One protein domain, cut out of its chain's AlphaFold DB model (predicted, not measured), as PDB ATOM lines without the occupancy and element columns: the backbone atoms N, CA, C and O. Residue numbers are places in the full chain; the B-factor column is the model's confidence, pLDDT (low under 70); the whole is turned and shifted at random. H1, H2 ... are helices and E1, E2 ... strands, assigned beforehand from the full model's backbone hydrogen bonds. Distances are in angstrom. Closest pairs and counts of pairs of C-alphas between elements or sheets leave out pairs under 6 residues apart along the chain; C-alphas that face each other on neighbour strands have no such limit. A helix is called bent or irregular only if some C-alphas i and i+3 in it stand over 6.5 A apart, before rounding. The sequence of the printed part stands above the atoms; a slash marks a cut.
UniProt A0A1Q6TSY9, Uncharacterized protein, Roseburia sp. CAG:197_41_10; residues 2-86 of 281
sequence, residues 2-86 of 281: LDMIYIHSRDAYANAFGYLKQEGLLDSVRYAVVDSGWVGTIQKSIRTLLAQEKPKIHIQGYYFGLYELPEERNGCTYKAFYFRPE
ATOM      1  N   LEU A   2     190.034 253.660 195.410       78.69
ATOM      2  CA  LEU A   2     189.893 253.903 193.962       78.69
ATOM      3  C   LEU A   2     191.201 254.334 193.278       78.69
ATOM      4  O   LEU A   2     191.556 253.769 192.250       78.69
ATOM      5  N   ASP A   3     191.965 255.249 193.879       83.44
ATOM      6  CA  ASP A   3     193.228 255.717 193.283       83.44
ATOM      7  C   ASP A   3     194.269 254.601 193.124       83.44
ATOM      8  O   ASP A   3     194.945 254.533 192.102       83.44
ATOM      9  N   MET A   4     194.355 253.672 194.084       83.25
ATOM     10  CA  MET A   4     195.243 252.506 193.963       83.25
ATOM     11  C   MET A   4     194.829 251.601 192.801       83.25
ATOM     12  O   MET A   4     195.689 251.109 192.078       83.25
ATOM     13  N   ILE A   5     193.520 251.409 192.591       83.12
ATOM     14  CA  ILE A   5     193.006 250.619 191.466       83.12
ATOM     15  C   ILE A   5     193.412 251.272 190.140       83.12
ATOM     16  O   ILE A   5     193.897 250.582 189.243       83.12
ATOM     17  N   TYR A   6     193.271 252.594 190.019       87.06
ATOM     18  CA  TYR A   6     193.672 253.315 188.810       87.06
ATOM     19  C   TYR A   6     195.179 253.263 188.559       87.06
ATOM     20  O   TYR A   6     195.589 253.058 187.417       87.06
ATOM     21  N   ILE A   7     196.000 253.404 189.605       88.00
ATOM     22  CA  ILE A   7     197.460 253.286 189.498       88.00
ATOM     23  C   ILE A   7     197.829 251.894 188.981       88.00
ATOM     24  O   ILE A   7     198.449 251.784 187.927       88.00
ATOM     25  N   HIS A   8     197.358 250.832 189.642       87.06
ATOM     26  CA  HIS A   8     197.655 249.459 189.226       87.06
ATOM     27  C   HIS A   8     197.137 249.146 187.816       87.06
ATOM     28  O   HIS A   8     197.825 248.489 187.036       87.06
ATOM     29  N   SER A   9     195.943 249.633 187.460       87.62
ATOM     30  CA  SER A   9     195.382 249.446 186.121       87.62
ATOM     31  C   SER A   9     196.227 250.129 185.047       87.62
ATOM     32  O   SER A   9     196.465 249.529 184.000       87.62
ATOM     33  N   ARG A  10     196.695 251.357 185.299       88.25
ATOM     34  CA  ARG A  10     197.559 252.095 184.372       88.25
ATOM     35  C   ARG A  10     198.909 251.404 184.205       88.25
ATOM     36  O   ARG A  10     199.376 251.265 183.079       88.25
ATOM     37  N   ASP A  11     199.494 250.936 185.301       89.38
ATOM     38  CA  ASP A  11     200.802 250.277 185.290       89.38
ATOM     39  C   ASP A  11     200.750 248.923 184.558       89.38
ATOM     40  O   ASP A  11     201.700 248.539 183.876       89.38
ATOM     41  N   ALA A  12     199.622 248.209 184.640       92.50
ATOM     42  CA  ALA A  12     199.419 246.941 183.940       92.50
ATOM     43  C   ALA A  12     199.017 247.103 182.461       92.50
ATOM     44  O   ALA A  12     199.220 246.176 181.672       92.50
ATOM     45  N   TYR A  13     198.450 248.254 182.078       93.62
ATOM     46  CA  TYR A  13     197.822 248.466 180.771       93.62
ATOM     47  C   TYR A  13     198.761 248.158 179.601       93.62
ATOM     48  O   TYR A  13     198.407 247.362 178.733       93.62
ATOM     49  N   ALA A  14     199.955 248.762 179.584       94.56
ATOM     50  CA  ALA A  14     200.865 248.670 178.443       94.56
ATOM     51  C   ALA A  14     201.284 247.219 178.165       94.56
ATOM     52  O   ALA A  14     201.226 246.768 177.022       94.56
ATOM     53  N   ASN A  15     201.622 246.464 179.214       96.75
ATOM     54  CA  ASN A  15     202.035 245.071 179.068       96.75
ATOM     55  C   ASN A  15     200.864 244.148 178.724       96.75
ATOM     56  O   ASN A  15     201.029 243.246 177.909       96.75
ATOM     57  N   ALA A  16     199.687 244.357 179.323       95.50
ATOM     58  CA  ALA A  16     198.506 243.563 178.999       95.50
ATOM     59  C   ALA A  16     198.082 243.777 177.540       95.50
ATOM     60  O   ALA A  16     197.849 242.816 176.813       95.50
ATOM     61  N   PHE A  17     198.034 245.032 177.089       96.69
ATOM     62  CA  PHE A  17     197.730 245.364 175.703       96.69
ATOM     63  C   PHE A  17     198.791 244.814 174.739       96.69
ATOM     64  O   PHE A  17     198.445 244.201 173.729       96.69
ATOM     65  N   GLY A  18     200.073 244.982 175.077       97.06
ATOM     66  CA  GLY A  18     201.193 244.453 174.305       97.06
ATOM     67  C   GLY A  18     201.135 242.935 174.137       97.06
ATOM     68  O   GLY A  18     201.293 242.447 173.021       97.06
ATOM     69  N   TYR A  19     200.810 242.203 175.206       97.62
ATOM     70  CA  TYR A  19     200.590 240.759 175.150       97.62
ATOM     71  C   TYR A  19     199.432 240.393 174.212       97.62
ATOM     72  O   TYR A  19     199.618 239.610 173.292       97.62
ATOM     73  N   LEU A  20     198.250 241.008 174.361       96.12
ATOM     74  CA  LEU A  20     197.111 240.711 173.476       96.12
ATOM     75  C   LEU A  20     197.422 241.004 171.999       96.12
ATOM     76  O   LEU A  20     196.965 240.286 171.111       96.12
ATOM     77  N   LYS A  21     198.197 242.057 171.729       96.25
ATOM     78  CA  LYS A  21     198.669 242.380 170.381       96.25
ATOM     79  C   LYS A  21     199.636 241.321 169.854       96.25
ATOM     80  O   LYS A  21     199.474 240.902 168.714       96.25
ATOM     81  N   GLN A  22     200.591 240.876 170.673       97.31
ATOM     82  CA  GLN A  22     201.528 239.801 170.334       97.31
ATOM     83  C   GLN A  22     200.806 238.490 170.003       97.31
ATOM     84  O   GLN A  22     201.153 237.843 169.022       97.31
ATOM     85  N   GLU A  23     199.775 238.129 170.768       96.00
ATOM     86  CA  GLU A  23     198.966 236.923 170.531       96.00
ATOM     87  C   GLU A  23     198.011 237.054 169.321       96.00
ATOM     88  O   GLU A  23     197.173 236.185 169.077       96.00
ATOM     89  N   GLY A  24     198.105 238.149 168.559       95.62
ATOM     90  CA  GLY A  24     197.407 238.325 167.286       95.62
ATOM     91  C   GLY A  24     195.948 238.769 167.402       95.62
ATOM     92  O   GLY A  24     195.200 238.698 166.426       95.62
ATOM     93  N   LEU A  25     195.498 239.280 168.559       95.56
ATOM     94  CA  LEU A  25     194.095 239.704 168.721       95.56
ATOM     95  C   LEU A  25     193.728 240.950 167.888       95.56
ATOM     96  O   LEU A  25     192.546 241.275 167.752       95.56
ATOM     97  N   LEU A  26     194.710 241.659 167.326       95.69
ATOM     98  CA  LEU A  26     194.483 242.767 166.388       95.69
ATOM     99  C   LEU A  26     194.655 242.367 164.919       95.69
ATOM    100  O   LEU A  26     194.259 243.140 164.033       95.69
ATOM    101  N   ASP A  27     195.168 241.164 164.665       95.25
ATOM    102  CA  ASP A  27     195.446 240.667 163.327       95.25
ATOM    103  C   ASP A  27     194.153 240.469 162.530       95.25
ATOM    104  O   ASP A  27     193.031 240.436 163.048       95.25
ATOM    105  N   SER A  28     194.298 240.332 161.214       91.06
ATOM    106  CA  SER A  28     193.169 240.080 160.310       91.06
ATOM    107  C   SER A  28     192.772 238.600 160.293       91.06
ATOM    108  O   SER A  28     192.586 238.005 159.234       91.06
ATOM    109  N   VAL A  29     192.637 238.005 161.479       92.75
ATOM    110  CA  VAL A  29     192.236 236.609 161.690       92.75
ATOM    111  C   VAL A  29     190.915 236.532 162.448       92.75
ATOM    112  O   VAL A  29     190.526 237.445 163.179       92.75
ATOM    113  N   ARG A  30     190.184 235.430 162.265       92.06
ATOM    114  CA  ARG A  30     188.960 235.173 163.030       92.06
ATOM    115  C   ARG A  30     189.323 234.485 164.336       92.06
ATOM    116  O   ARG A  30     189.895 233.402 164.308       92.06
ATOM    117  N   TYR A  31     188.901 235.068 165.447       94.94
ATOM    118  CA  TYR A  31     189.026 234.476 166.772       94.94
ATOM    119  C   TYR A  31     187.730 234.663 167.567       94.94
ATOM    120  O   TYR A  31     186.833 235.421 167.182       94.94
ATOM    121  N   ALA A  32     187.619 233.938 168.675       95.38
ATOM    122  CA  ALA A  32     186.530 234.081 169.626       95.38
ATOM    123  C   ALA A  32     187.047 233.863 171.050       95.38
ATOM    124  O   ALA A  32     187.999 233.118 171.258       95.38
ATOM    125  N   VAL A  33     186.393 234.494 172.022       94.94
ATOM    126  CA  VAL A  33     186.597 234.211 173.444       94.94
ATOM    127  C   VAL A  33     185.771 232.981 173.810       94.94
ATOM    128  O   VAL A  33     184.593 232.903 173.452       94.94
ATOM    129  N   VAL A  34     186.372 232.029 174.517       95.25
ATOM    130  CA  VAL A  34     185.685 230.855 175.065       95.25
ATOM    131  C   VAL A  34     185.927 230.820 176.565       95.25
ATOM    132  O   VAL A  34     187.067 230.938 176.998       95.25
ATOM    133  N   ASP A  35     184.862 230.703 177.349       92.94
ATOM    134  CA  ASP A  35     184.925 230.753 178.812       92.94
ATOM    135  C   ASP A  35     183.760 229.939 179.402       92.94
ATOM    136  O   ASP A  35     182.727 229.738 178.760       92.94
ATOM    137  N   SER A  36     183.894 229.463 180.635       91.44
ATOM    138  CA  SER A  36     182.751 228.974 181.407       91.44
ATOM    139  C   SER A  36     181.693 230.082 181.564       91.44
ATOM    140  O   SER A  36     180.532 229.858 181.211       91.44
ATOM    141  N   GLY A  37     182.168 231.276 181.954       82.25
ATOM    142  CA  GLY A  37     181.548 232.599 182.043       82.25
ATOM    143  C   GLY A  37     180.214 232.711 182.772       82.25
ATOM    144  O   GLY A  37     179.276 231.970 182.540       82.25
ATOM    145  N   TRP A  38     180.068 233.740 183.604       91.44
ATOM    146  CA  TRP A  38     178.830 233.964 184.373       91.44
ATOM    147  C   TRP A  38     178.148 235.290 184.034       91.44
ATOM    148  O   TRP A  38     176.916 235.374 184.038       91.44
ATOM    149  N   VAL A  39     178.952 236.306 183.700       89.88
ATOM    150  CA  VAL A  39     178.501 237.689 183.459       89.88
ATOM    151  C   VAL A  39     179.163 238.375 182.249       89.88
ATOM    152  O   VAL A  39     178.772 239.481 181.895       89.88
ATOM    153  N   GLY A  40     180.148 237.748 181.589       87.62
ATOM    154  CA  GLY A  40     180.733 238.246 180.329       87.62
ATOM    155  C   GLY A  40     181.672 239.461 180.439       87.62
ATOM    156  O   GLY A  40     181.949 240.121 179.430       87.62
ATOM    157  N   THR A  41     182.166 239.777 181.637       88.75
ATOM    158  CA  THR A  41     183.024 240.946 181.907       88.75
ATOM    159  C   THR A  41     184.398 240.846 181.248       88.75
ATOM    160  O   THR A  41     184.854 241.835 180.685       88.75
ATOM    161  N   ILE A  42     185.023 239.663 181.219       89.44
ATOM    162  CA  ILE A  42     186.341 239.452 180.590       89.44
ATOM    163  C   ILE A  42     186.323 239.850 179.107       89.44
ATOM    164  O   ILE A  42     187.156 240.640 178.668       89.44
ATOM    165  N   GLN A  43     185.328 239.390 178.340       93.44
ATOM    166  CA  GLN A  43     185.185 239.768 176.928       93.44
ATOM    167  C   GLN A  43     184.979 241.280 176.759       93.44
ATOM    168  O   GLN A  43     185.536 241.865 175.830       93.44
ATOM    169  N   LYS A  44     184.217 241.926 177.658       92.06
ATOM    170  CA  LYS A  44     184.066 243.390 177.651       92.06
ATOM    171  C   LYS A  44     185.423 244.068 177.873       92.06
ATOM    172  O   LYS A  44     185.770 244.954 177.100       92.06
ATOM    173  N   SER A  45     186.197 243.633 178.866       91.62
ATOM    174  CA  SER A  45     187.520 244.193 179.175       91.62
ATOM    175  C   SER A  45     188.507 244.031 178.018       91.62
ATOM    176  O   SER A  45     189.139 245.011 177.627       91.62
ATOM    177  N   ILE A  46     188.580 242.843 177.404       93.94
ATOM    178  CA  ILE A  46     189.418 242.603 176.216       93.94
ATOM    179  C   ILE A  46     189.011 243.557 175.089       93.94
ATOM    180  O   ILE A  46     189.861 244.226 174.506       93.94
ATOM    181  N   ARG A  47     187.708 243.690 174.808       93.88
ATOM    182  CA  ARG A  47     187.221 244.629 173.788       93.88
ATOM    183  C   ARG A  47     187.610 246.069 174.105       93.88
ATOM    184  O   ARG A  47     188.004 246.784 173.191       93.88
ATOM    185  N   THR A  48     187.493 246.505 175.358       92.31
ATOM    186  CA  THR A  48     187.856 247.870 175.773       92.31
ATOM    187  C   THR A  48     189.330 248.170 175.509       92.31
ATOM    188  O   THR A  48     189.639 249.256 175.023       92.31
ATOM    189  N   LEU A  49     190.221 247.210 175.777       94.00
ATOM    190  CA  LEU A  49     191.651 247.334 175.485       94.00
ATOM    191  C   LEU A  49     191.901 247.416 173.972       94.00
ATOM    192  O   LEU A  49     192.536 248.350 173.495       94.00
ATOM    193  N   LEU A  50     191.347 246.482 173.195       94.75
ATOM    194  CA  LEU A  50     191.589 246.407 171.749       94.75
ATOM    195  C   LEU A  50     190.950 247.561 170.960       94.75
ATOM    196  O   LEU A  50     191.471 247.967 169.921       94.75
ATOM    197  N   ALA A  51     189.844 248.120 171.455       93.62
ATOM    198  CA  ALA A  51     189.161 249.247 170.826       93.62
ATOM    199  C   ALA A  51     190.003 250.534 170.793       93.62
ATOM    200  O   ALA A  51     189.677 251.427 170.014       93.62
ATOM    201  N   GLN A  52     191.079 250.620 171.582       92.06
ATOM    202  CA  GLN A  52     192.009 251.752 171.553       92.06
ATOM    203  C   GLN A  52     192.757 251.847 170.215       92.06
ATOM    204  O   GLN A  52     192.898 252.937 169.673       92.06
ATOM    205  N   GLU A  53     193.173 250.711 169.641       94.69
ATOM    206  CA  GLU A  53     193.789 250.674 168.303       94.69
ATOM    207  C   GLU A  53     192.770 250.368 167.194       94.69
ATOM    208  O   GLU A  53     192.896 250.868 166.076       94.69
ATOM    209  N   LYS A  54     191.725 249.576 167.480       94.25
ATOM    210  CA  LYS A  54     190.712 249.170 166.492       94.25
ATOM    211  C   LYS A  54     189.295 249.466 167.004       94.25
ATOM    212  O   LYS A  54     188.588 248.545 167.412       94.25
ATOM    213  N   PRO A  55     188.808 250.723 166.935       93.06
ATOM    214  CA  PRO A  55     187.545 251.142 167.569       93.06
ATOM    215  C   PRO A  55     186.298 250.347 167.154       93.06
ATOM    216  O   PRO A  55     185.352 250.200 167.930       93.06
ATOM    217  N   LYS A  56     186.298 249.816 165.925       92.62
ATOM    218  CA  LYS A  56     185.204 249.018 165.348       92.62
ATOM    219  C   LYS A  56     185.373 247.505 165.551       92.62
ATOM    220  O   LYS A  56     184.670 246.734 164.903       92.62
ATOM    221  N   ILE A  57     186.316 247.067 166.389       93.75
ATOM    222  CA  ILE A  57     186.547 245.644 166.633       93.75
ATOM    223  C   ILE A  57     185.278 244.973 167.169       93.75
ATOM    224  O   ILE A  57     184.597 245.505 168.050       93.75
ATOM    225  N   HIS A  58     184.969 243.804 166.610       94.69
ATOM    226  CA  HIS A  58     183.891 242.950 167.078       94.69
ATOM    227  C   HIS A  58     184.470 241.672 167.675       94.69
ATOM    228  O   HIS A  58     185.222 240.973 166.997       94.69
ATOM    229  N   ILE A  59     184.091 241.342 168.907       94.62
ATOM    230  CA  ILE A  59     184.525 240.118 169.580       94.62
ATOM    231  C   ILE A  59     183.341 239.166 169.718       94.62
ATOM    232  O   ILE A  59     182.313 239.502 170.311       94.62
ATOM    233  N   GLN A  60     183.500 237.953 169.197       96.19
ATOM    234  CA  GLN A  60     182.567 236.852 169.415       96.19
ATOM    235  C   GLN A  60     182.965 236.091 170.685       96.19
ATOM    236  O   GLN A  60     184.119 235.709 170.832       96.19
ATOM    237  N   GLY A  61     182.005 235.832 171.571       96.50
ATOM    238  CA  GLY A  61     182.179 235.013 172.769       96.50
ATOM    239  C   GLY A  61     181.278 233.780 172.773       96.50
ATOM    240  O   GLY A  61     180.119 233.859 172.340       96.50
ATOM    241  N   TYR A  62     181.803 232.662 173.267       97.12
ATOM    242  CA  TYR A  62     181.097 231.408 173.517       97.12
ATOM    243  C   TYR A  62     181.263 231.010 174.980       97.12
ATOM    244  O   TYR A  62     182.377 230.933 175.484       97.12
ATOM    245  N   TYR A  63     180.144 230.749 175.645       96.31
ATOM    246  CA  TYR A  63     180.093 230.546 177.084       96.31
ATOM    247  C   TYR A  63     179.398 229.244 177.449       96.31
ATOM    248  O   TYR A  63     178.424 228.857 176.789       96.31
ATOM    249  N   PHE A  64     179.845 228.592 178.523       95.00
ATOM    250  CA  PHE A  64     179.128 227.440 179.059       95.00
ATOM    251  C   PHE A  64     177.744 227.864 179.572       95.00
ATOM    252  O   PHE A  64     176.731 227.393 179.057       95.00
ATOM    253  N   GLY A  65     177.676 228.809 180.509       95.38
ATOM    254  CA  GLY A  65     176.433 229.421 180.994       95.38
ATOM    255  C   GLY A  65     176.517 230.942 180.933       95.38
ATOM    256  O   GLY A  65     177.564 231.476 180.640       95.38
ATOM    257  N   LEU A  66     175.419 231.664 181.150       94.75
ATOM    258  CA  LEU A  66     175.441 233.106 181.435       94.75
ATOM    259  C   LEU A  66     174.237 233.457 182.313       94.75
ATOM    260  O   LEU A  66     173.082 233.228 181.933       94.75
ATOM    261  N   TYR A  67     174.486 234.013 183.498       91.56
ATOM    262  CA  TYR A  67     173.424 234.511 184.371       91.56
ATOM    263  C   TYR A  67     172.942 235.882 183.927       91.56
ATOM    264  O   TYR A  67     171.741 236.150 183.988       91.56
ATOM    265  N   GLU A  68     173.877 236.723 183.491       90.31
ATOM    266  CA  GLU A  68     173.667 238.119 183.123       90.31
ATOM    267  C   GLU A  68     174.586 238.488 181.951       90.31
ATOM    268  O   GLU A  68     175.420 237.693 181.512       90.31
ATOM    269  N   LEU A  69     174.392 239.687 181.409       89.75
ATOM    270  CA  LEU A  69     175.255 240.272 180.387       89.75
ATOM    271  C   LEU A  69     175.712 241.645 180.867       89.75
ATOM    272  O   LEU A  69     174.943 242.300 181.577       89.75
ATOM    273  N   PRO A  70     176.877 242.133 180.416       87.19
ATOM    274  CA  PRO A  70     177.275 243.505 180.687       87.19
ATOM    275  C   PRO A  70     176.231 244.484 180.128       87.19
ATOM    276  O   PRO A  70     175.605 244.208 179.095       87.19
ATOM    277  N   GLU A  71     176.044 245.620 180.806       79.88
ATOM    278  CA  GLU A  71     175.099 246.669 180.385       79.88
ATOM    279  C   GLU A  71     175.455 247.206 178.991       79.88
ATOM    280  O   GLU A  71     174.612 247.266 178.100       79.88
ATOM    281  N   GLU A  72     176.739 247.483 178.760       79.31
ATOM    282  CA  GLU A  72     177.261 247.926 177.465       79.31
ATOM    283  C   GLU A  72     177.863 246.750 176.692       79.31
ATOM    284  O   GLU A  72     178.902 246.202 177.069       79.31
ATOM    285  N   ARG A  73     177.230 246.390 175.574       76.81
ATOM    286  CA  ARG A  73     177.620 245.236 174.740       76.81
ATOM    287  C   ARG A  73     178.224 245.637 173.398       76.81
ATOM    288  O   ARG A  73     178.413 244.783 172.537       76.81
ATOM    289  N   ASN A  74     178.477 246.929 173.193       78.38
ATOM    290  CA  ASN A  74     178.921 247.478 171.914       78.38
ATOM    291  C   ASN A  74     180.133 246.697 171.387       78.38
ATOM    292  O   ASN A  74     181.148 246.588 172.070       78.38
ATOM    293  N   GLY A  75     180.019 246.136 170.181       86.69
ATOM    294  CA  GLY A  75     181.095 245.348 169.573       86.69
ATOM    295  C   GLY A  75     181.305 243.948 170.166       86.69
ATOM    296  O   GLY A  75     182.328 243.342 169.878       86.69
ATOM    297  N   CYS A  76     180.372 243.399 170.951       94.12
ATOM    298  CA  CYS A  76     180.485 242.051 171.514       94.12
ATOM    299  C   CYS A  76     179.233 241.202 171.251       94.12
ATOM    300  O   CYS A  76     178.109 241.633 171.502       94.12
ATOM    301  N   THR A  77     179.433 239.956 170.817       95.06
ATOM    302  CA  THR A  77     178.375 238.932 170.773       95.06
ATOM    303  C   THR A  77     178.615 237.895 171.862       95.06
ATOM    304  O   THR A  77     179.724 237.383 171.979       95.06
ATOM    305  N   TYR A  78     177.567 237.525 172.600       95.00
ATOM    306  CA  TYR A  78     177.621 236.541 173.683       95.00
ATOM    307  C   TYR A  78     176.719 235.348 173.356       95.00
ATOM    308  O   TYR A  78     175.506 235.506 173.201       95.00
ATOM    309  N   LYS A  79     177.290 234.144 173.242       95.00
ATOM    310  CA  LYS A  79     176.535 232.909 172.979       95.00
ATOM    311  C   LYS A  79     176.723 231.917 174.120       95.00
ATOM    312  O   LYS A  79     177.801 231.363 174.258       95.00
ATOM    313  N   ALA A  80     175.669 231.652 174.890       94.88
ATOM    314  CA  ALA A  80     175.704 230.642 175.949       94.88
ATOM    315  C   ALA A  80     175.101 229.297 175.509       94.88
ATOM    316  O   ALA A  80     174.057 229.254 174.835       94.88
ATOM    317  N   PHE A  81     175.759 228.213 175.921       94.69
ATOM    318  CA  PHE A  81     175.386 226.832 175.630       94.69
ATOM    319  C   PHE A  81     174.277 226.314 176.562       94.69
ATOM    320  O   PHE A  81     173.183 225.991 176.083       94.69
ATOM    321  N   TYR A  82     174.536 226.258 177.870       95.19
ATOM    322  CA  TYR A  82     173.746 225.535 178.868       95.19
ATOM    323  C   TYR A  82     172.560 226.345 179.415       95.19
ATOM    324  O   TYR A  82     171.426 225.869 179.375       95.19
ATOM    325  N   PHE A  83     172.778 227.589 179.856       95.19
ATOM    326  CA  PHE A  83     171.702 228.502 180.264       95.19
ATOM    327  C   PHE A  83     171.972 229.947 179.841       95.19
ATOM    328  O   PHE A  83     173.122 230.368 179.756       95.19
ATOM    329  N   ARG A  84     170.901 230.712 179.586       93.81
ATOM    330  CA  ARG A  84     170.964 232.127 179.161       93.81
ATOM    331  C   ARG A  84     170.323 233.077 180.174       93.81
ATOM    332  O   ARG A  84     169.389 232.651 180.852       93.81
ATOM    333  N   PRO A  85     170.702 234.365 180.240       91.38
ATOM    334  CA  PRO A  85     170.179 235.326 181.218       91.38
ATOM    335  C   PRO A  85     168.650 235.411 181.293       91.38
ATOM    336  O   PRO A  85     168.069 235.391 182.376       91.38
ATOM    337  N   GLU A  86     167.984 235.404 180.148       90.12
ATOM    338  CA  GLU A  86     166.540 235.586 180.029       90.12
ATOM    339  C   GLU A  86     165.714 234.315 180.274       90.12
ATOM    340  O   GLU A  86     164.505 234.418 180.454       90.12
TER     341      GLU A  86
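This is residues 2 to 86 of the 281 residues of an uncharacterized protein of Roseburia sp. CAG:197_41_10 (UniProt A0A1Q6TSY9). A small sheet of three parallel strands, E1, E2 and E3, has the helix H2 over one face and its other face bare; near the last turn of H2, away from the sheet, stands the bent helix H1, whose residues 2 to 12 stick out free of the body. The printed part has 85 residues, with two named helices and three named strands in the order H1, E1, H2, E2, E3 along the chain. The sheet's order is E1, E2, E3, and the class is mixed, helices and strands. The whole is only just compact, close to loose, with a radius of gyration of the C-alphas of 13.8 A, and it is only just flat, spanning 37 by 36 by 20 A.

H1, residues 2 to 22, was assigned as one helix by its hydrogen bonds but is bent: C-alphas 11 and 14 are 7.0 A apart. Its arms, H1a, residues 2 to 11, and H1b, residues 14 to 22, stand at a steep tilt of 45 degrees. H1b is close to but not clearly touching H2, residues 41 to 50; their closest C-alphas, of Phe 17 and Leu 49, are 6.4 A apart, and their lines are about perpendicular at 86 degrees. Neither arm is on the sheet. E1, residues 32 to 35, is an edge strand and the parallel neighbour of E2, residues 59 to 65, at 23 degrees; N 33 and O 60 are 2.8 A apart, within hydrogen-bond range. E1, H2 and E2 form a strand-helix-strand unit, two parallel neighbour strands with a helix between, whose crossover is right-handed. H2 is on the sheet at a height of 9.6 A, in two layers, a helix on one face of a sheet. It lies over E2 and runs along the strands, at 12 degrees to E2 on the local plane; the closest C-alphas of H2 and E2, of Arg 47 and Ile 59, are 6.7 A apart. E2 is also the parallel neighbour of E3, residues 76 to 83, at 16 degrees, with N 61 and O 77 2.8 A apart, within hydrogen-bond range. In H1a, H1b and H2 every O i to N i+4 pair is within hydrogen-bond range.

H1a begins at C-alpha 2, (189.893, 253.903, 193.962), and is 14.4 A long; H1b is 12.0 A long. E1 measures 9.9 A, and H2 measures 14.4 A from C-alpha 41 at (183.024, 240.946, 181.907). E2 is 17.6 A long, and E3 is 18.4 A long, ending at C-alpha 83, (171.702, 228.502, 180.264).

The two C-alphas farthest apart, of Asp 3 and Tyr 82, are 38.7 A apart. The printed part has no cut and no long link; the link from E1 to H2 is tight. The mean pLDDT of the printed part is 91.9, and no printed residue is under 70.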